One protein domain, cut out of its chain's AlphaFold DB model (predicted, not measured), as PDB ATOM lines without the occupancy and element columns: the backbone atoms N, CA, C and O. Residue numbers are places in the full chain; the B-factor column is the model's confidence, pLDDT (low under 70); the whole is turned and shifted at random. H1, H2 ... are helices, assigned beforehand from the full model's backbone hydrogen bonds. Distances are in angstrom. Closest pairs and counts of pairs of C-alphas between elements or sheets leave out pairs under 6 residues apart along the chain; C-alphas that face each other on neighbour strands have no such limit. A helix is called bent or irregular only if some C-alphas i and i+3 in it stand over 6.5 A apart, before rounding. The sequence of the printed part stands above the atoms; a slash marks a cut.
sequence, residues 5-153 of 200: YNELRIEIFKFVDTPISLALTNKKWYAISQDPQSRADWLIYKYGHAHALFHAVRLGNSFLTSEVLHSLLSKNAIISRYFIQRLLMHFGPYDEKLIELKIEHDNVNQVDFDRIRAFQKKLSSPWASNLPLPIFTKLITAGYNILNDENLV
ATOM      1  N   TYR A   5       4.309  29.050 127.246       85.94
ATOM      2  CA  TYR A   5       5.235  28.402 128.177       85.94
ATOM      3  C   TYR A   5       4.453  27.671 129.275       85.94
ATOM      4  O   TYR A   5       3.316  28.028 129.591       85.94
ATOM      5  N   ASN A   6       5.030  26.605 129.834       85.25
ATOM      6  CA  ASN A   6       4.348  25.830 130.874       85.25
ATOM      7  C   ASN A   6       4.074  26.669 132.128       85.25
ATOM      8  O   ASN A   6       3.007  26.522 132.708       85.25
ATOM      9  N   GLU A   7       4.961  27.601 132.472       87.38
ATOM     10  CA  GLU A   7       4.790  28.544 133.586       87.38
ATOM     11  C   GLU A   7       3.503  29.367 133.450       87.38
ATOM     12  O   GLU A   7       2.676  29.391 134.357       87.38
ATOM     13  N   LEU A   8       3.268  29.954 132.271       90.50
ATOM     14  CA  LEU A   8       2.043  30.709 131.998       90.50
ATOM     15  C   LEU A   8       0.799  29.823 132.060       90.50
ATOM     16  O   LEU A   8      -0.258  30.272 132.494       90.50
ATOM     17  N   ARG A   9       0.900  28.557 131.642       90.62
ATOM     18  CA  ARG A   9      -0.225  27.627 131.777       90.62
ATOM     19  C   ARG A   9      -0.521  27.298 133.239       90.62
ATOM     20  O   ARG A   9      -1.691  27.227 133.592       90.62
ATOM     21  N   ILE A  10       0.498  27.102 134.073       91.12
ATOM     22  CA  ILE A  10       0.316  26.870 135.513       91.12
ATOM     23  C   ILE A  10      -0.371  28.082 136.147       91.12
ATOM     24  O   ILE A  10      -1.359  27.916 136.860       91.12
ATOM     25  N   GLU A  11       0.077  29.295 135.806       92.50
ATOM     26  CA  GLU A  11      -0.550  30.510 136.327       92.50
ATOM     27  C   GLU A  11      -2.002  30.624 135.852       92.50
ATOM     28  O   GLU A  11      -2.877  30.843 136.673       92.50
ATOM     29  N   ILE A  12      -2.310  30.356 134.576       92.19
ATOM     30  CA  ILE A  12      -3.702  30.318 134.085       92.19
ATOM     31  C   ILE A  12      -4.531  29.269 134.835       92.19
ATOM     32  O   ILE A  12      -5.653  29.559 135.248       92.19
ATOM     33  N   PHE A  13      -3.998  28.059 135.022       93.31
ATOM     34  CA  PHE A  13      -4.699  26.946 135.666       93.31
ATOM     35  C   PHE A  13      -5.189  27.310 137.073       93.31
ATOM     36  O   PHE A  13      -6.295  26.935 137.460       93.31
ATOM     37  N   LYS A  14      -4.407  28.099 137.811       93.12
ATOM     38  CA  LYS A  14      -4.730  28.593 139.155       93.12
ATOM     39  C   LYS A  14      -6.032  29.402 139.220       93.12
ATOM     40  O   LYS A  14      -6.738  29.310 140.221       93.12
ATOM     41  N   PHE A  15      -6.378  30.145 138.166       92.69
ATOM     42  CA  PHE A  15      -7.584  30.989 138.112       92.69
ATOM     43  C   PHE A  15      -8.820  30.269 137.560       92.69
ATOM     44  O   PHE A  15      -9.891  30.863 137.466       92.69
ATOM     45  N   VAL A  16      -8.699  29.000 137.174       91.38
ATOM     46  CA  VAL A  16      -9.805  28.251 136.578       91.38
ATOM     47  C   VAL A  16     -10.803  27.840 137.653       91.38
ATOM     48  O   VAL A  16     -10.438  27.230 138.656       91.38
ATOM     49  N   ASP A  17     -12.093  28.077 137.418       89.06
ATOM     50  CA  ASP A  17     -13.132  27.677 138.370       89.06
ATOM     51  C   ASP A  17     -13.197  26.159 138.555       89.06
ATOM     52  O   ASP A  17     -13.252  25.666 139.686       89.06
ATOM     53  N   THR A  18     -13.151  25.413 137.453       88.12
ATOM     54  CA  THR A  18     -13.330  23.958 137.437       88.12
ATOM     55  C   THR A  18     -12.167  23.287 136.695       88.12
ATOM     56  O   THR A  18     -12.204  23.182 135.467       88.12
ATOM     57  N   PRO A  19     -11.129  22.804 137.410       88.00
ATOM     58  CA  PRO A  19      -9.912  22.246 136.814       88.00
ATOM     59  C   PRO A  19     -10.145  21.142 135.782       88.00
ATOM     60  O   PRO A  19      -9.431  21.065 134.781       88.00
ATOM     61  N   ILE A  20     -11.158  20.297 136.004       88.94
ATOM     62  CA  ILE A  20     -11.453  19.169 135.117       88.94
ATOM     63  C   ILE A  20     -11.898  19.631 133.726       88.94
ATOM     64  O   ILE A  20     -11.501  19.029 132.734       88.94
ATOM     65  N   SER A  21     -12.637  20.738 133.630       90.00
ATOM     66  CA  SER A  21     -13.083  21.280 132.344       90.00
ATOM     67  C   SER A  21     -11.894  21.652 131.463       90.00
ATOM     68  O   SER A  21     -11.883  21.317 130.284       90.00
ATOM     69  N   LEU A  22     -10.862  22.277 132.041       89.88
ATOM     70  CA  LEU A  22      -9.656  22.639 131.301       89.88
ATOM     71  C   LEU A  22      -8.788  21.414 130.990       89.88
ATOM     72  O   LEU A  22      -8.290  21.285 129.870       89.88
ATOM     73  N   ALA A  23      -8.649  20.488 131.941       91.88
ATOM     74  CA  ALA A  23      -7.881  19.255 131.769       91.88
ATOM     75  C   ALA A  23      -8.365  18.411 130.576       91.88
ATOM     76  O   ALA A  23      -7.551  17.825 129.866       91.88
ATOM     77  N   LEU A  24      -9.679  18.387 130.330       92.88
ATOM     78  CA  LEU A  24     -10.295  17.616 129.247       92.88
ATOM     79  C   LEU A  24     -10.069  18.213 127.847       92.88
ATOM     80  O   LEU A  24     -10.290  17.525 126.855       92.88
ATOM     81  N   THR A  25      -9.604  19.460 127.737       92.88
ATOM     82  CA  THR A  25      -9.423  20.117 126.427       92.88
ATOM     83  C   THR A  25      -8.199  19.616 125.654       92.88
ATOM     84  O   THR A  25      -8.218  19.582 124.425       92.88
ATOM     85  N   ASN A  26      -7.102  19.265 126.341       91.06
ATOM     86  CA  ASN A  26      -5.843  18.849 125.714       91.06
ATOM     87  C   ASN A  26      -4.919  18.121 126.708       91.06
ATOM     88  O   ASN A  26      -4.844  18.487 127.878       91.06
ATOM     89  N   LYS A  27      -4.094  17.190 126.205       91.75
ATOM     90  CA  LYS A  27      -2.988  16.526 126.923       91.75
ATOM     91  C   LYS A  27      -2.074  17.472 127.718       91.75
ATOM     92  O   LYS A  27      -1.645  17.103 128.805       91.75
ATOM     93  N   LYS A  28      -1.770  18.677 127.216       92.38
ATOM     94  CA  LYS A  28      -0.931  19.660 127.939       92.38
ATOM     95  C   LYS A  28      -1.612  20.171 129.211       92.38
ATOM     96  O   LYS A  28      -0.976  20.246 130.256       92.38
ATOM     97  N   TRP A  29      -2.902  20.490 129.129       93.19
ATOM     98  CA  TRP A  29      -3.698  20.899 130.286       93.19
ATOM     99  C   TRP A  29      -3.953  19.739 131.235       93.19
ATOM    100  O   TRP A  29      -3.882  19.917 132.445       93.19
ATOM    101  N   TYR A  30      -4.166  18.542 130.689       93.25
ATOM    102  CA  TYR A  30      -4.230  17.329 131.485       93.25
ATOM    103  C   TYR A  30      -2.948  17.136 132.304       93.25
ATOM    104  O   TYR A  30      -3.040  16.965 133.514       93.25
ATOM    105  N   ALA A  31      -1.763  17.256 131.694       93.81
ATOM    106  CA  ALA A  31      -0.484  17.131 132.399       93.81
ATOM    107  C   ALA A  31      -0.351  18.129 133.563       93.81
ATOM    108  O   ALA A  31      -0.004  17.729 134.669       93.81
ATOM    109  N   ILE A  32      -0.720  19.396 133.350       93.75
ATOM    110  CA  ILE A  32      -0.735  20.420 134.412       93.75
ATOM    111  C   ILE A  32      -1.762  20.078 135.491       93.75
ATOM    112  O   ILE A  32      -1.482  20.200 136.675       93.75
ATOM    113  N   SER A  33      -2.935  19.571 135.111       92.88
ATOM    114  CA  SER A  33      -3.940  19.152 136.089       92.88
ATOM    115  C   SER A  33      -3.518  17.936 136.919       92.88
ATOM    116  O   SER A  33      -4.149  17.663 137.938       92.88
ATOM    117  N   GLN A  34      -2.501  17.179 136.494       93.25
ATOM    118  CA  GLN A  34      -1.911  16.083 137.269       93.25
ATOM    119  C   GLN A  34      -0.713  16.531 138.115       93.25
ATOM    120  O   GLN A  34      -0.324  15.797 139.021       93.25
ATOM    121  N   ASP A  35      -0.155  17.716 137.860       94.56
ATOM    122  CA  ASP A  35       0.992  18.232 138.601       94.56
ATOM    123  C   ASP A  35       0.612  18.567 140.062       94.56
ATOM    124  O   ASP A  35      -0.314  19.358 140.301       94.56
ATOM    125  N   PRO A  36       1.305  17.988 141.064       95.94
ATOM    126  CA  PRO A  36       0.989  18.217 142.468       95.94
ATOM    127  C   PRO A  36       1.104  19.679 142.909       95.94
ATOM    128  O   PRO A  36       0.276  20.143 143.697       95.94
ATOM    129  N   GLN A  37       2.095  20.404 142.384       95.44
ATOM    130  CA  GLN A  37       2.329  21.810 142.721       95.44
ATOM    131  C   GLN A  37       1.187  22.683 142.198       95.44
ATOM    132  O   GLN A  37       0.588  23.432 142.967       95.44
ATOM    133  N   SER A  38       0.802  22.488 140.936       95.06
ATOM    134  CA  SER A  38      -0.317  23.181 140.293       95.06
ATOM    135  C   SER A  38      -1.644  22.957 141.027       95.06
ATOM    136  O   SER A  38      -2.422  23.895 141.217       95.06
ATOM    137  N   ARG A  39      -1.915  21.730 141.501       95.75
ATOM    138  CA  ARG A  39      -3.107  21.436 142.325       95.75
ATOM    139  C   ARG A  39      -3.078  22.149 143.673       95.75
ATOM    140  O   ARG A  39      -4.112  22.655 144.110       95.75
ATOM    141  N   ALA A  40      -1.921  22.163 144.335       96.75
ATOM    142  CA  ALA A  40      -1.752  22.848 145.609       96.75
ATOM    143  C   ALA A  40      -1.935  24.366 145.453       96.75
ATOM    144  O   ALA A  40      -2.676  24.969 146.227       96.75
ATOM    145  N   ASP A  41      -1.348  24.958 144.410       95.81
ATOM    146  CA  ASP A  41      -1.504  26.378 144.082       95.81
ATOM    147  C   ASP A  41      -2.955  26.744 143.792       95.81
ATOM    148  O   ASP A  41      -3.459  27.733 144.323       95.81
ATOM    149  N   TRP A  42      -3.658  25.919 143.017       96.44
ATOM    150  CA  TRP A  42      -5.077  26.121 142.746       96.44
ATOM    151  C   TRP A  42      -5.928  26.068 144.026       96.44
ATOM    152  O   TRP A  42      -6.770  26.938 144.247       96.44
ATOM    153  N   LEU A  43      -5.698  25.087 144.908       95.88
ATOM    154  CA  LEU A  43      -6.422  24.966 146.181       95.88
ATOM    155  C   LEU A  43      -6.190  26.175 147.093       95.88
ATOM    156  O   LEU A  43      -7.142  26.705 147.670       95.88
ATOM    157  N   ILE A  44      -4.933  26.598 147.227       95.94
ATOM    158  CA  ILE A  44      -4.553  27.735 148.065       95.94
ATOM    159  C   ILE A  44      -5.112  29.030 147.486       95.94
ATOM    160  O   ILE A  44      -5.671  29.826 148.234       95.94
ATOM    161  N   TYR A  45      -5.024  29.231 146.174       95.62
ATOM    162  CA  TYR A  45      -5.571  30.421 145.533       95.62
ATOM    163  C   TYR A  45      -7.096  30.496 145.683       95.62
ATOM    164  O   TYR A  45      -7.634  31.532 146.070       95.62
ATOM    165  N   LYS A  46      -7.800  29.384 145.441       94.62
ATOM    166  CA  LYS A  46      -9.266  29.352 145.450       94.62
ATOM    167  C   LYS A  46      -9.877  29.433 146.850       94.62
ATOM    168  O   LYS A  46     -10.928  30.049 147.023       94.62
ATOM    169  N   TYR A  47      -9.262  28.788 147.840       92.81
ATOM    170  CA  TYR A  47      -9.850  28.637 149.178       92.81
ATOM    171  C   TYR A  47      -9.053  29.318 150.294       92.81
ATOM    172  O   TYR A  47      -9.562  29.460 151.405       92.81
ATOM    173  N   GLY A  48      -7.830  29.763 150.016       93.44
ATOM    174  CA  GLY A  48      -6.899  30.284 151.010       93.44
ATOM    175  C   GLY A  48      -6.189  29.181 151.799       93.44
ATOM    176  O   GLY A  48      -6.667  28.050 151.920       93.44
ATOM    177  N   HIS A  49      -5.052  29.532 152.404       92.38
ATOM    178  CA  HIS A  49      -4.221  28.606 153.188       92.38
ATOM    179  C   HIS A  49      -4.983  27.906 154.323       92.38
ATOM    180  O   HIS A  49      -4.708  26.748 154.628       92.38
ATOM    181  N   ALA A  50      -5.954  28.592 154.931       88.31
ATOM    182  CA  ALA A  50      -6.727  28.090 156.063       88.31
ATOM    183  C   ALA A  50      -7.732  26.984 155.700       88.31
ATOM    184  O   ALA A  50      -8.031  26.126 156.529       88.31
ATOM    185  N   HIS A  51      -8.266  26.998 154.473       89.75
ATOM    186  CA  HIS A  51      -9.330  26.079 154.049       89.75
ATOM    187  C   HIS A  51      -8.894  25.118 152.941       89.75
ATOM    188  O   HIS A  51      -9.627  24.177 152.640       89.75
ATOM    189  N   ALA A  52      -7.698  25.298 152.372       94.62
ATOM    190  CA  ALA A  52      -7.169  24.459 151.299       94.62
ATOM    191  C   ALA A  52      -7.248  22.956 151.623       94.62
ATOM    192  O   ALA A  52      -7.748  22.185 150.806       94.62
ATOM    193  N   LEU A  53      -6.850  22.539 152.832       94.12
ATOM    194  CA  LEU A  53      -6.884  21.128 153.243       94.12
ATOM    195  C   LEU A  53      -8.307  20.567 153.375       94.12
ATOM    196  O   LEU A  53      -8.549  19.427 152.979       94.12
ATOM    197  N   PHE A  54      -9.266  21.368 153.857       91.81
ATOM    198  CA  PHE A  54     -10.673  20.957 153.910       91.81
ATOM    199  C   PHE A  54     -11.203  20.636 152.512       91.81
ATOM    200  O   PHE A  54     -11.801  19.587 152.271       91.81
ATOM    201  N   HIS A  55     -10.962  21.542 151.567       91.31
ATOM    202  CA  HIS A  55     -11.439  21.352 150.207       91.31
ATOM    203  C   HIS A  55     -10.667  20.255 149.470       91.31
ATOM    204  O   HIS A  55     -11.281  19.546 148.679       91.31
ATOM    205  N   ALA A  56      -9.380  20.060 149.764       93.31
ATOM    206  CA  ALA A  56      -8.588  18.979 149.191       93.31
ATOM    207  C   ALA A  56      -9.160  17.598 149.543       93.31
ATOM    208  O   ALA A  56      -9.394  16.787 148.652       93.31
ATOM    209  N   VAL A  57      -9.448  17.354 150.827       92.56
ATOM    210  CA  VAL A  57     -10.054  16.092 151.284       92.56
ATOM    211  C   VAL A  57     -11.468  15.932 150.720       92.56
ATOM    212  O   VAL A  57     -11.797  14.857 150.228       92.56
ATOM    213  N   ARG A  58     -12.272  17.008 150.679       88.69
ATOM    214  CA  ARG A  58     -13.630  16.983 150.101       88.69
ATOM    215  C   ARG A  58     -13.648  16.610 148.613       88.69
ATOM    216  O   ARG A  58     -14.598  15.989 148.154       88.69
ATOM    217  N   LEU A  59     -12.632  17.017 147.849       89.25
ATOM    218  CA  LEU A  59     -12.494  16.651 146.432       89.25
ATOM    219  C   LEU A  59     -12.103  15.176 146.237       89.25
ATOM    220  O   LEU A  59     -12.236  14.651 145.133       89.25
ATOM    221  N   GLY A  60     -11.665  14.507 147.305       86.56
ATOM    222  CA  GLY A  60     -11.429  13.073 147.339       86.56
ATOM    223  C   GLY A  60     -10.109  12.627 146.712       86.56
ATOM    224  O   GLY A  60      -9.227  13.414 146.358       86.56
ATOM    225  N   ASN A  61      -9.986  11.307 146.587       82.94
ATOM    226  CA  ASN A  61      -8.719  10.604 146.351       82.94
ATOM    227  C   ASN A  61      -8.126  10.861 144.965       82.94
ATOM    228  O   ASN A  61      -6.915  10.781 144.785       82.94
ATOM    229  N   SER A  62      -8.972  11.171 143.981       85.06
ATOM    230  CA  SER A  62      -8.524  11.525 142.631       85.06
ATOM    231  C   SER A  62      -7.775  12.859 142.611       85.06
ATOM    232  O   SER A  62      -6.909  13.072 141.758       85.06
ATOM    233  N   PHE A  63      -8.081  13.749 143.560       90.00
ATOM    234  CA  PHE A  63      -7.483  15.072 143.652       90.00
ATOM    235  C   PHE A  63      -6.345  15.121 144.676       90.00
ATOM    236  O   PHE A  63      -5.242  15.552 144.335       90.00
ATOM    237  N   LEU A  64      -6.591  14.659 145.907       93.31
ATOM    238  CA  LEU A  64      -5.627  14.690 147.007       93.31
ATOM    239  C   LEU A  64      -4.770  13.419 147.022       93.31
ATOM    240  O   LEU A  64      -5.156  12.400 147.585       93.31
ATOM    241  N   THR A  65      -3.581  13.499 146.429       94.12
ATOM    242  CA  THR A  65      -2.544  12.462 146.519       94.12
ATOM    243  C   THR A  65      -1.526  12.799 147.615       94.12
ATOM    244  O   THR A  65      -1.515  13.911 148.147       94.12
ATOM    245  N   SER A  66      -0.630  11.859 147.946       93.75
ATOM    246  CA  SER A  66       0.470  12.123 148.893       93.75
ATOM    247  C   SER A  66       1.359  13.293 148.457       93.75
ATOM    248  O   SER A  66       1.751  14.097 149.300       93.75
ATOM    249  N   GLU A  67       1.628  13.415 147.158       95.75
ATOM    250  CA  GLU A  67       2.450  14.496 146.601       95.75
ATOM    251  C   GLU A  67       1.737  15.850 146.670       95.75
ATOM    252  O   GLU A  67       2.347  16.870 146.992       95.75
ATOM    253  N   VAL A  68       0.421  15.870 146.423       96.38
ATOM    254  CA  VAL A  68      -0.393  17.089 146.559       96.38
ATOM    255  C   VAL A  68      -0.440  17.526 148.017       96.38
ATOM    256  O   VAL A  68      -0.279  18.709 148.305       96.38
ATOM    257  N   LEU A  69      -0.608  16.580 148.947       96.00
ATOM    258  CA  LEU A  69      -0.560  16.878 150.375       96.00
ATOM    259  C   LEU A  69       0.795  17.475 150.770       96.00
ATOM    260  O   LEU A  69       0.832  18.507 151.433       96.00
ATOM    261  N   HIS A  70       1.901  16.867 150.338       95.50
ATOM    262  CA  HIS A  70       3.237  17.399 150.602       95.50
ATOM    263  C   HIS A  70       3.402  18.823 150.046       95.50
ATOM    264  O   HIS A  70       3.866  19.710 150.760       95.50
ATOM    265  N   SER A  71       2.934  19.060 148.817       97.12
ATOM    266  CA  SER A  71       2.969  20.372 148.157       97.12
ATOM    267  C   SER A  71       2.116  21.428 148.875       97.12
ATOM    268  O   SER A  71       2.496  22.591 148.952       97.12
ATOM    269  N   LEU A  72       0.967  21.045 149.438       96.81
ATOM    270  CA  LEU A  72       0.138  21.942 150.251       96.81
ATOM    271  C   LEU A  72       0.853  22.350 151.541       96.81
ATOM    272  O   LEU A  72       0.853  23.526 151.899       96.81
ATOM    273  N   LEU A  73       1.471  21.389 152.231       94.44
ATOM    274  CA  LEU A  73       2.183  21.652 153.481       94.44
ATOM    275  C   LEU A  73       3.431  22.511 153.256       94.44
ATOM    276  O   LEU A  73       3.659  23.445 154.022       94.44
ATOM    277  N   SER A  74       4.196  22.268 152.185       95.69
ATOM    278  CA  SER A  74       5.357  23.102 151.841       95.69
ATOM    279  C   SER A  74       4.969  24.534 151.458       95.69
ATOM    280  O   SER A  74       5.738  25.465 151.685       95.69
ATOM    281  N   LYS A  75       3.747  24.736 150.948       95.44
ATOM    282  CA  LYS A  75       3.155  26.051 150.661       95.44
ATOM    283  C   LYS A  75       2.367  26.633 151.843       95.44
ATOM    284  O   LYS A  75       1.477  27.458 151.645       95.44
ATOM    285  N   ASN A  76       2.674  26.233 153.078       92.75
ATOM    286  CA  ASN A  76       2.068  26.770 154.302       92.75
ATOM    287  C   ASN A  76       0.533  26.623 154.373       92.75
ATOM    288  O   ASN A  76      -0.152  27.488 154.923       92.75
ATOM    289  N   ALA A  77      -0.046  25.557 153.810       94.06
ATOM    290  CA  ALA A  77      -1.436  25.219 154.113       94.06
ATOM    291  C   ALA A  77      -1.586  24.948 155.620       94.06
ATOM    292  O   ALA A  77      -0.786  24.234 156.224       94.06
ATOM    293  N   ILE A  78      -2.610  25.534 156.237       90.25
ATOM    294  CA  ILE A  78      -2.756  25.531 157.692       90.25
ATOM    295  C   ILE A  78      -3.499  24.270 158.122       90.25
ATOM    296  O   ILE A  78      -4.670  24.082 157.790       90.25
ATOM    297  N   ILE A  79      -2.838  23.447 158.932       89.50
ATOM    298  CA  ILE A  79      -3.502  22.402 159.711       89.50
ATOM    299  C   ILE A  79      -4.030  23.043 160.995       89.50
ATOM    300  O   ILE A  79      -3.276  23.295 161.933       89.50
ATOM    301  N   SER A  80      -5.326  23.347 161.028       85.00
ATOM    302  CA  SER A  80      -5.982  23.862 162.232       85.00
ATOM    303  C   SER A  80      -6.434  22.731 163.155       85.00
ATOM    304  O   SER A  80      -6.705  21.613 162.705       85.00
ATOM    305  N   ARG A  81      -6.590  23.034 164.451       82.19
ATOM    306  CA  ARG A  81      -7.201  22.106 165.417       82.19
ATOM    307  C   ARG A  81      -8.577  21.661 164.932       82.19
ATOM    308  O   ARG A  81      -8.848  20.462 164.873       82.19
ATOM    309  N   TYR A  82      -9.405  22.615 164.504       81.62
ATOM    310  CA  TYR A  82     -10.727  22.318 163.959       81.62
ATOM    311  C   TYR A  82     -10.679  21.349 162.764       81.62
ATOM    312  O   TYR A  82     -11.504  20.441 162.680       81.62
ATOM    313  N   PHE A  83      -9.706  21.489 161.854       86.69
ATOM    314  CA  PHE A  83      -9.535  20.560 160.733       86.69
ATOM    315  C   PHE A  83      -9.289  19.131 161.204       86.69
ATOM    316  O   PHE A  83      -9.995  18.228 160.761       86.69
ATOM    317  N   ILE A  84      -8.351  18.925 162.129       87.62
ATOM    318  CA  ILE A  84      -8.021  17.582 162.615       87.62
ATOM    319  C   ILE A  84      -9.190  16.951 163.367       87.62
ATOM    320  O   ILE A  84      -9.516  15.793 163.126       87.62
ATOM    321  N   GLN A  85      -9.878  17.715 164.214       82.44
ATOM    322  CA  GLN A  85     -11.064  17.228 164.921       82.44
ATOM    323  C   GLN A  85     -12.154  16.780 163.945       82.44
ATOM    324  O   GLN A  85     -12.685  15.679 164.063       82.44
ATOM    325  N   ARG A  86     -12.460  17.599 162.929       83.06
ATOM    326  CA  ARG A  86     -13.442  17.227 161.902       83.06
ATOM    327  C   ARG A  86     -12.964  16.043 161.071       83.06
ATOM    328  O   ARG A  86     -13.787  15.218 160.698       83.06
ATOM    329  N   LEU A  87     -11.670  15.942 160.794       87.38
ATOM    330  CA  LEU A  87     -11.116  14.804 160.079       87.38
ATOM    331  C   LEU A  87     -11.307  13.509 160.880       87.38
ATOM    332  O   LEU A  87     -11.798  12.538 160.326       87.38
ATOM    333  N   LEU A  88     -11.010  13.520 162.181       85.00
ATOM    334  CA  LEU A  88     -11.215  12.381 163.082       85.00
ATOM    335  C   LEU A  88     -12.690  11.983 163.200       85.00
ATOM    336  O   LEU A  88     -13.006  10.800 163.171       85.00
ATOM    337  N   MET A  89     -13.592  12.962 163.300       79.31
ATOM    338  CA  MET A  89     -15.034  12.709 163.413       79.31
ATOM    339  C   MET A  89     -15.653  12.107 162.147       79.31
ATOM    340  O   MET A  89     -16.660  11.414 162.245       79.31
ATOM    341  N   HIS A  90     -15.116  12.438 160.968       80.94
ATOM    342  CA  HIS A  90     -15.732  12.130 159.668       80.94
ATOM    343  C   HIS A  90     -14.924  11.128 158.834       80.94
ATOM    344  O   HIS A  90     -15.261  10.902 157.671       80.94
ATOM    345  N   PHE A  91     -13.849  10.564 159.389       83.50
ATOM    346  CA  PHE A  91     -13.035   9.549 158.726       83.50
ATOM    347  C   PHE A  91     -13.652   8.157 158.863       83.50
ATOM    348  O   PHE A  91     -14.163   7.788 159.919       83.50
ATOM    349  N   GLY A  92     -13.513   7.365 157.802       76.56
ATOM    350  CA  GLY A  92     -13.958   5.982 157.756       76.56
ATOM    351  C   GLY A  92     -15.380   5.816 157.211       76.56
ATOM    352  O   GLY A  92     -16.157   6.775 157.136       76.56
ATOM    353  N   PRO A  93     -15.715   4.589 156.779       66.88
ATOM    354  CA  PRO A  93     -17.055   4.268 156.329       66.88
ATOM    355  C   PRO A  93     -18.034   4.369 157.499       66.88
ATOM    356  O   PRO A  93     -17.760   3.926 158.613       66.88
ATOM    357  N   TYR A  94     -19.190   4.956 157.221       66.75
ATOM    358  CA  TYR A  94     -20.315   4.962 158.141       66.75
ATOM    359  C   TYR A  94     -20.968   3.578 158.087       66.75
ATOM    360  O   TYR A  94     -21.474   3.180 157.040       66.75
ATOM    361  N   ASP A  95     -20.915   2.835 159.191       65.06
ATOM    362  CA  ASP A  95     -21.654   1.581 159.323       65.06
ATOM    363  C   ASP A  95     -23.122   1.919 159.603       65.06
ATOM    364  O   ASP A  95     -23.473   2.368 160.697       65.06
ATOM    365  N   GLU A  96     -23.966   1.739 158.586       68.12
ATOM    366  CA  GLU A  96     -25.404   2.010 158.649       68.12
ATOM    367  C   GLU A  96     -26.052   1.335 159.860       68.12
ATOM    368  O   GLU A  96     -26.825   1.972 160.574       68.12
ATOM    369  N   LYS A  97     -25.644   0.102 160.177       70.38
ATOM    370  CA  LYS A  97     -26.203  -0.675 161.284       70.38
ATOM    371  C   LYS A  97     -25.802  -0.115 162.645       70.38
ATOM    372  O   LYS A  97     -26.586  -0.127 163.588       70.38
ATOM    373  N   LEU A  98     -24.585   0.408 162.756       65.50
ATOM    374  CA  LEU A  98     -24.083   1.030 163.983       65.50
ATOM    375  C   LEU A  98     -24.773   2.381 164.236       65.50
ATOM    376  O   LEU A  98     -25.045   2.743 165.380       65.50
ATOM    377  N   ILE A  99     -25.115   3.108 163.170       67.38
ATOM    378  CA  ILE A  99     -25.895   4.348 163.257       67.38
ATOM    379  C   ILE A  99     -27.344   4.053 163.641       67.38
ATOM    380  O   ILE A  99     -27.876   4.738 164.511       67.38
ATOM    381  N   GLU A 100     -27.968   3.050 163.018       67.56
ATOM    382  CA  GLU A 100     -29.311   2.577 163.373       67.56
ATOM    383  C   GLU A 100     -29.381   2.223 164.859       67.56
ATOM    384  O   GLU A 100     -30.193   2.793 165.586       67.56
ATOM    385  N   LEU A 101     -28.443   1.403 165.342       67.00
ATOM    386  CA  LEU A 101     -28.354   1.037 166.754       67.00
ATOM    387  C   LEU A 101     -28.160   2.257 167.661       67.00
ATOM    388  O   LEU A 101     -28.799   2.349 168.706       67.00
ATOM    389  N   LYS A 102     -27.317   3.220 167.275       65.25
ATOM    390  CA  LYS A 102     -27.116   4.444 168.062       65.25
ATOM    391  C   LYS A 102     -28.392   5.285 168.159       65.25
ATOM    392  O   LYS A 102     -28.692   5.810 169.223       65.25
ATOM    393  N   ILE A 103     -29.167   5.376 167.081       61.81
ATOM    394  CA  ILE A 103     -30.446   6.099 167.055       61.81
ATOM    395  C   ILE A 103     -31.504   5.391 167.907       61.81
ATOM    396  O   ILE A 103     -32.227   6.062 168.642       61.81
ATOM    397  N   GLU A 104     -31.579   4.059 167.827       65.06
ATOM    398  CA  GLU A 104     -32.503   3.238 168.622       65.06
ATOM    399  C   GLU A 104     -32.243   3.362 170.128       65.06
ATOM    400  O   GLU A 104     -33.188   3.373 170.913       65.06
ATOM    401  N   HIS A 105     -30.975   3.487 170.535       62.62
ATOM    402  CA  HIS A 105     -30.591   3.532 171.948       62.62
ATOM    403  C   HIS A 105     -30.530   4.958 172.533       62.62
ATOM    404  O   HIS A 105     -30.839   5.125 173.711       62.62
ATOM    405  N   ASP A 106     -30.181   5.991 171.747       56.41
ATOM    406  CA  ASP A 106     -30.087   7.384 172.232       56.41
ATOM    407  C   ASP A 106     -31.460   8.093 172.327       56.41
ATOM    408  O   ASP A 106     -31.598   9.049 173.093       56.41
ATOM    409  N   ASN A 107     -32.495   7.649 171.597       54.72
ATOM    410  CA  ASN A 107     -33.806   8.317 171.557       54.72
ATOM    411  C   ASN A 107     -34.958   7.422 172.039       54.72
ATOM    412  O   ASN A 107     -35.837   7.033 171.271       54.72
ATOM    413  N   VAL A 108     -35.009   7.165 173.346       53.19
ATOM    414  CA  VAL A 108     -36.110   6.413 173.984       53.19
ATOM    415  C   VAL A 108     -37.461   7.147 173.895       53.19
ATOM    416  O   VAL A 108     -38.506   6.517 174.019       53.19
ATOM    417  N   ASN A 109     -37.490   8.457 173.617       51.84
ATOM    418  CA  ASN A 109     -38.732   9.232 173.600       51.84
ATOM    419  C   ASN A 109     -38.866  10.078 172.323       51.84
ATOM    420  O   ASN A 109     -38.297  11.158 172.224       51.84
ATOM    421  N   GLN A 110     -39.704   9.588 171.403       58.28
ATOM    422  CA  GLN A 110     -40.224  10.249 170.195       58.28
ATOM    423  C   GLN A 110     -39.233  10.455 169.044       58.28
ATOM    424  O   GLN A 110     -38.623  11.517 168.924       58.28
ATOM    425  N   VAL A 111     -39.187   9.518 168.087       55.22
ATOM    426  CA  VAL A 111     -38.714   9.880 166.745       55.22
ATOM    427  C   VAL A 111     -39.503   9.220 165.622       55.22
ATOM    428  O   VAL A 111     -39.760   8.021 165.609       55.22
ATOM    429  N   ASP A 112     -39.868  10.064 164.665       63.50
ATOM    430  CA  ASP A 112     -40.454   9.728 163.377       63.50
ATOM    431  C   ASP A 112     -39.358   9.147 162.461       63.50
ATOM    432  O   ASP A 112     -38.523   9.873 161.903       63.50
ATOM    433  N   PHE A 113     -39.319   7.815 162.380       58.47
ATOM    434  CA  PHE A 113     -38.292   7.033 161.682       58.47
ATOM    435  C   PHE A 113     -38.143   7.409 160.200       58.47
ATOM    436  O   PHE A 113     -37.030   7.387 159.664       58.47
ATOM    437  N   ASP A 114     -39.225   7.830 159.543       62.19
ATOM    438  CA  ASP A 114     -39.199   8.227 158.133       62.19
ATOM    439  C   ASP A 114     -38.458   9.552 157.924       62.19
ATOM    440  O   ASP A 114     -37.758   9.740 156.923       62.19
ATOM    441  N   ARG A 115     -38.521  10.456 158.906       59.88
ATOM    442  CA  ARG A 115     -37.845  11.759 158.868       59.88
ATOM    443  C   ARG A 115     -36.335  11.619 159.054       59.88
ATOM    444  O   ARG A 115     -35.576  12.299 158.364       59.88
ATOM    445  N   ILE A 116     -35.897  10.708 159.928       58.31
ATOM    446  CA  ILE A 116     -34.472  10.404 160.137       58.31
ATOM    447  C   ILE A 116     -33.886   9.699 158.916       58.31
ATOM    448  O   ILE A 116     -32.829  10.099 158.430       58.31
ATOM    449  N   ARG A 117     -34.590   8.702 158.368       58.72
ATOM    450  CA  ARG A 117     -34.164   7.984 157.160       58.72
ATOM    451  C   ARG A 117     -34.100   8.912 155.944       58.72
ATOM    452  O   ARG A 117     -33.174   8.815 155.139       58.72
ATOM    453  N   ALA A 118     -35.036   9.858 155.828       58.19
ATOM    454  CA  ALA A 118     -34.978  10.920 154.826       58.19
ATOM    455  C   ALA A 118     -33.783  11.865 155.045       58.19
ATOM    456  O   ALA A 118     -33.163  12.279 154.067       58.19
ATOM    457  N   PHE A 119     -33.421  12.173 156.297       52.53
ATOM    458  CA  PHE A 119     -32.221  12.946 156.646       52.53
ATOM    459  C   PHE A 119     -30.919  12.197 156.324       52.53
ATOM    460  O   PHE A 119     -30.000  12.796 155.772       52.53
ATOM    461  N   GLN A 120     -30.854  10.894 156.602       54.56
ATOM    462  CA  GLN A 120     -29.707  10.034 156.297       54.56
ATOM    463  C   GLN A 120     -29.518   9.839 154.790       54.56
ATOM    464  O   GLN A 120     -28.413  10.025 154.300       54.56
ATOM    465  N   LYS A 121     -30.593   9.585 154.025       56.38
ATOM    466  CA  LYS A 121     -30.527   9.548 152.548       56.38
ATOM    467  C   LYS A 121     -30.092  10.883 151.933       56.38
ATOM    468  O   LYS A 121     -29.587  10.893 150.813       56.38
ATOM    469  N   LYS A 122     -30.305  12.004 152.634       51.09
ATOM    470  CA  LYS A 122     -29.866  13.346 152.213       51.09
ATOM    471  C   LYS A 122     -28.429  13.668 152.618       51.09
ATOM    472  O   LYS A 122     -27.802  14.490 151.952       51.09
ATOM    473  N   LEU A 123     -27.911  13.059 153.685       53.31
ATOM    474  CA  LEU A 123     -26.507  13.171 154.060       53.31
ATOM    475  C   LEU A 123     -25.697  12.251 153.145       53.31
ATOM    476  O   LEU A 123     -25.474  11.078 153.426       53.31
ATOM    477  N   SER A 124     -25.241  12.814 152.029       55.81
ATOM    478  CA  SER A 124     -24.082  12.303 151.302       55.81
ATOM    479  C   SER A 124     -23.001  11.860 152.290       55.81
ATOM    480  O   SER A 124     -22.764  12.567 153.275       55.81
ATOM    481  N   SER A 125     -22.349  10.727 152.008       63.97
ATOM    482  CA  SER A 125     -21.180  10.224 152.738       63.97
ATOM    483  C   SER A 125     -20.315  11.379 153.263       63.97
ATOM    484  O   SER A 125     -20.027  12.296 152.480       63.97
ATOM    485  N   PRO A 126     -19.920  11.381 154.547       72.62
ATOM    486  CA  PRO A 126     -19.185  12.494 155.129       72.62
ATOM    487  C   PRO A 126     -17.994  12.904 154.267       72.62
ATOM    488  O   PRO A 126     -17.332  12.068 153.659       72.62
ATOM    489  N   TRP A 127     -17.683  14.197 154.246       79.44
ATOM    490  CA  TRP A 127     -16.681  14.789 153.348       79.44
ATOM    491  C   TRP A 127     -15.273  14.155 153.410       79.44
ATOM    492  O   TRP A 127     -14.479  14.391 152.503       79.44
ATOM    493  N   ALA A 128     -14.960  13.381 154.455       83.94
ATOM    494  CA  ALA A 128     -13.689  12.685 154.649       83.94
ATOM    495  C   ALA A 128     -13.804  11.145 154.684       83.94
ATOM    496  O   ALA A 128     -12.793  10.473 154.891       83.94
ATOM    497  N   SER A 129     -14.993  10.569 154.460       82.38
ATOM    498  CA  SER A 129     -15.242   9.129 154.647       82.38
ATOM    499  C   SER A 129     -14.391   8.254 153.729       82.38
ATOM    500  O   SER A 129     -13.958   7.171 154.112       82.38
ATOM    501  N   ASN A 130     -14.131   8.743 152.514       82.62
ATOM    502  CA  ASN A 130     -13.444   7.996 151.463       82.62
ATOM    503  C   ASN A 130     -11.931   8.252 151.437       82.62
ATOM    504  O   ASN A 130     -11.258   7.774 150.526       82.62
ATOM    505  N   LEU A 131     -11.395   9.016 152.394       87.88
ATOM    506  CA  LEU A 131      -9.983   9.383 152.413       87.88
ATOM    507  C   LEU A 131      -9.096   8.131 152.580       87.88
ATOM    508  O   LEU A 131      -9.388   7.290 153.431       87.88
ATOM    509  N   PRO A 132      -7.984   7.978 151.834       89.38
ATOM    510  CA  PRO A 132      -7.121   6.818 151.976       89.38
ATOM    511  C   PRO A 132      -6.405   6.862 153.322       89.38
ATOM    512  O   PRO A 132      -5.871   7.906 153.713       89.38
ATOM    513  N   LEU A 133      -6.305   5.706 153.977       90.12
ATOM    514  CA  LEU A 133      -5.626   5.572 155.266       90.12
ATOM    515  C   LEU A 133      -4.212   6.197 155.283       90.12
ATOM    516  O   LEU A 133      -3.928   6.924 156.230       90.12
ATOM    517  N   PRO A 134      -3.349   6.043 154.252       91.88
ATOM    518  CA  PRO A 134      -2.023   6.673 154.253       91.88
ATOM    519  C   PRO A 134      -2.043   8.208 154.246       91.88
ATOM    520  O   PRO A 134      -1.110   8.846 154.730       91.88
ATOM    521  N   ILE A 135      -3.074   8.821 153.661       92.94
ATOM    522  CA  ILE A 135      -3.220  10.283 153.633       92.94
ATOM    523  C   ILE A 135      -3.775  10.761 154.970       92.94
ATOM    524  O   ILE A 135      -3.283  11.742 155.523       92.94
ATOM    525  N   PHE A 136      -4.753  10.033 155.511       92.44
ATOM    526  CA  PHE A 136      -5.284  10.283 156.842       92.44
ATOM    527  C   PHE A 136      -4.184  10.235 157.907       92.44
ATOM    528  O   PHE A 136      -4.012  11.206 158.637       92.44
ATOM    529  N   THR A 137      -3.381   9.169 157.956       92.75
ATOM    530  CA  THR A 137      -2.300   9.043 158.947       92.75
ATOM    531  C   THR A 137      -1.280  10.168 158.813       92.75
ATOM    532  O   THR A 137      -0.922  10.774 159.818       92.75
ATOM    533  N   LYS A 138      -0.880  10.539 157.588       93.75
ATOM    534  CA  LYS A 138       0.001  11.698 157.354       93.75
ATOM    535  C   LYS A 138      -0.592  13.003 157.888       93.75
ATOM    536  O   LYS A 138       0.128  13.764 158.531       93.75
ATOM    537  N   LEU A 139      -1.876  13.267 157.636       93.12
ATOM    538  CA  LEU A 139      -2.558  14.474 158.114       93.12
ATOM    539  C   LEU A 139      -2.638  14.521 159.639       93.12
ATOM    540  O   LEU A 139      -2.353  15.560 160.227       93.12
ATOM    541  N   ILE A 140      -2.992  13.402 160.272       91.44
ATOM    542  CA  ILE A 140      -3.082  13.305 161.729       91.44
ATOM    543  C   ILE A 140      -1.703  13.491 162.366       91.44
ATOM    544  O   ILE A 140      -1.554  14.356 163.225       91.44
ATOM    545  N   THR A 141      -0.679  12.770 161.902       91.44
ATOM    546  CA  THR A 141       0.691  12.908 162.416       91.44
ATOM    547  C   THR A 141       1.214  14.334 162.247       91.44
ATOM    548  O   THR A 141       1.766  14.904 163.187       91.44
ATOM    549  N   ALA A 142       0.998  14.953 161.082       90.81
ATOM    550  CA  ALA A 142       1.369  16.349 160.864       90.81
ATOM    551  C   ALA A 142       0.607  17.297 161.806       90.81
ATOM    552  O   ALA A 142       1.202  18.223 162.351       90.81
ATOM    553  N   GLY A 143      -0.685  17.049 162.038       88.81
ATOM    554  CA  GLY A 143      -1.505  17.829 162.961       88.81
ATOM    555  C   GLY A 143      -1.009  17.777 164.400       88.81
ATOM    556  O   GLY A 143      -0.836  18.831 165.008       88.81
ATOM    557  N   TYR A 144      -0.712  16.588 164.925       87.56
ATOM    558  CA  TYR A 144      -0.147  16.445 166.270       87.56
ATOM    559  C   TYR A 144       1.216  17.132 166.400       87.56
ATOM    560  O   TYR A 144       1.433  17.861 167.365       87.56
ATOM    561  N   ASN A 145       2.092  16.987 165.402       88.50
ATOM    562  CA  ASN A 145       3.413  17.620 165.414       88.50
ATOM    563  C   ASN A 145       3.338  19.156 165.363       88.50
ATOM    564  O   ASN A 145       4.099  19.832 166.047       88.50
ATOM    565  N   ILE A 146       2.435  19.717 164.551       85.94
ATOM    566  CA  ILE A 146       2.303  21.173 164.373       85.94
ATOM    567  C   ILE A 146       1.600  21.825 165.564       85.94
ATOM    568  O   ILE A 146       1.951  22.939 165.952       85.94
ATOM    569  N   LEU A 147       0.575  21.167 166.109       82.31
ATOM    570  CA  LEU A 147      -0.253  21.733 167.173       82.31
ATOM    571  C   LEU A 147       0.320  21.462 168.567       82.31
ATOM    572  O   LEU A 147      -0.025  22.198 169.491       82.31
ATOM    573  N   ASN A 148       1.197  20.458 168.706       80.56
ATOM    574  CA  ASN A 148       1.836  20.052 169.960       80.56
ATOM    575  C   ASN A 148       0.823  19.899 171.115       80.56
ATOM    576  O   ASN A 148       1.044  20.360 172.233       80.56
ATOM    577  N   ASP A 149      -0.341  19.323 170.801       70.69
ATOM    578  CA  ASP A 149      -1.492  19.208 171.697       70.69
ATOM    579  C   ASP A 149      -1.886  17.734 171.818       70.69
ATOM    580  O   ASP A 149      -2.497  17.158 170.915       70.69
ATOM    581  N   GLU A 150      -1.533  17.112 172.942       67.06
ATOM    582  CA  GLU A 150      -1.863  15.711 173.228       67.06
ATOM    583  C   GLU A 150      -3.381  15.485 173.364       67.06
ATOM    584  O   GLU A 150      -3.874  14.380 173.143       67.06
ATOM    585  N   ASN A 151      -4.154  16.540 173.655       65.25
ATOM    586  CA  ASN A 151      -5.595  16.472 173.917       65.25
ATOM    587  C   ASN A 151      -6.456  16.914 172.728       65.25
ATOM    588  O   ASN A 151      -7.641  17.216 172.900       65.25
ATOM    589  N   LEU A 152      -5.891  16.930 171.519       67.06
ATOM    590  CA  LEU A 152      -6.528  17.438 170.302       67.06
ATOM    591  C   LEU A 152      -7.932  16.853 170.033       67.06
ATOM    592  O   LEU A 152      -8.806  17.546 169.508       67.06
ATOM    593  N   VAL A 153      -8.148  15.592 170.423       58.69
ATOM    594  CA  VAL A 153      -9.403  14.833 170.242       58.69
ATOM    595  C   VAL A 153     -10.427  15.111 171.347       58.69
ATOM    596  O   VAL A 153     -11.624  14.961 171.129       58.69
TER     597      VAL A 153
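AT A GLANCE: This is residues 5 to 153 of the 200 residues of an uncharacterized protein of Rhizophagus irregularis (strain DAOM 181602 / DAOM 197198 / MUCL 43194) (UniProt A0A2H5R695). A loose, elongated chain of short helices forms a body of H1 to H7 and H10, with H8 and H9 making an open arm at one end. In the body, H1, H2 and H3 group at the end away from the arm, H4 joins them to H5 and H6, and H7 and H10 are side by side, running opposite ways. The printed part has 149 residues with ten named helices, H1 to H10 in chain order, and no named strand; the class is all helix. The whole is loose, with a radius of gyration of the C-alphas of 18.8 A and spans of 66 by 39 by 23 A.

HOW THE PARTS SIT: H1, residues 6 to 14, is close to but not clearly touching H2, residues 19 to 23, with C-alphas of Phe 13 and Pro 19 closest at 7.1 A. H2 touches H3, residues 27 to 34, closest at the C-alphas of Ala 23 and Tyr 30, 4.1 A. H1 touches H3 at a steep tilt of 59 degrees, closest at the C-alphas of Ile 10 and Ile 32, 6.6 A. H4, residues 36 to 47, is the hub, touching three helices. It touches H1 at a shallow tilt of 34 degrees, only just short of steep, the same way, closest at the C-alphas of Lys 14 and Trp 42, 4.4 A. With residues 43 to 47 alone it touches H5, residues 52 to 58, about perpendicular at 79 degrees, closest at the C-alphas of Leu 43 and Ala 52, 5.2 A. It touches H6, residues 66 to 74, at a steep tilt of 58 degrees, closest at the C-alphas of Pro 36 and Val 68, 4.5 A. H7, residues 81 to 90, touches H10, residues 133 to 147, at a shallow tilt of 27 degrees, opposite ways, closest at the C-alphas of Ile 84 and Gly 143, 6.5 A. H8, residues 96 to 106, and H9, residues 113 to 122, touch no helix but are near each other. The helix packing is part aligned, part crossed: two of five tilted pairs that touch are shallow. In each of the ten helices every O i to N i+4 pair is within hydrogen-bond range.

IN THESE COORDINATES: H1 begins at C-alpha 6, (4.348, 25.830, 130.874). H4 is 16.5 A long, H8 15.3 A and H10, the longest helix, 20.8 A. H10 ends at C-alpha 147, (-0.253, 21.733, 167.173).

THE WHOLE: The C-alphas of Tyr 5 and Asn 109, the two farthest apart, are 66.1 A apart. Residues 105 to 110 stand free. The printed part has no cut, and no link is long. The mean pLDDT of the printed part is 82.9; it is under 70 at residues 93 to 96, 98 to 125 and 150 to 153.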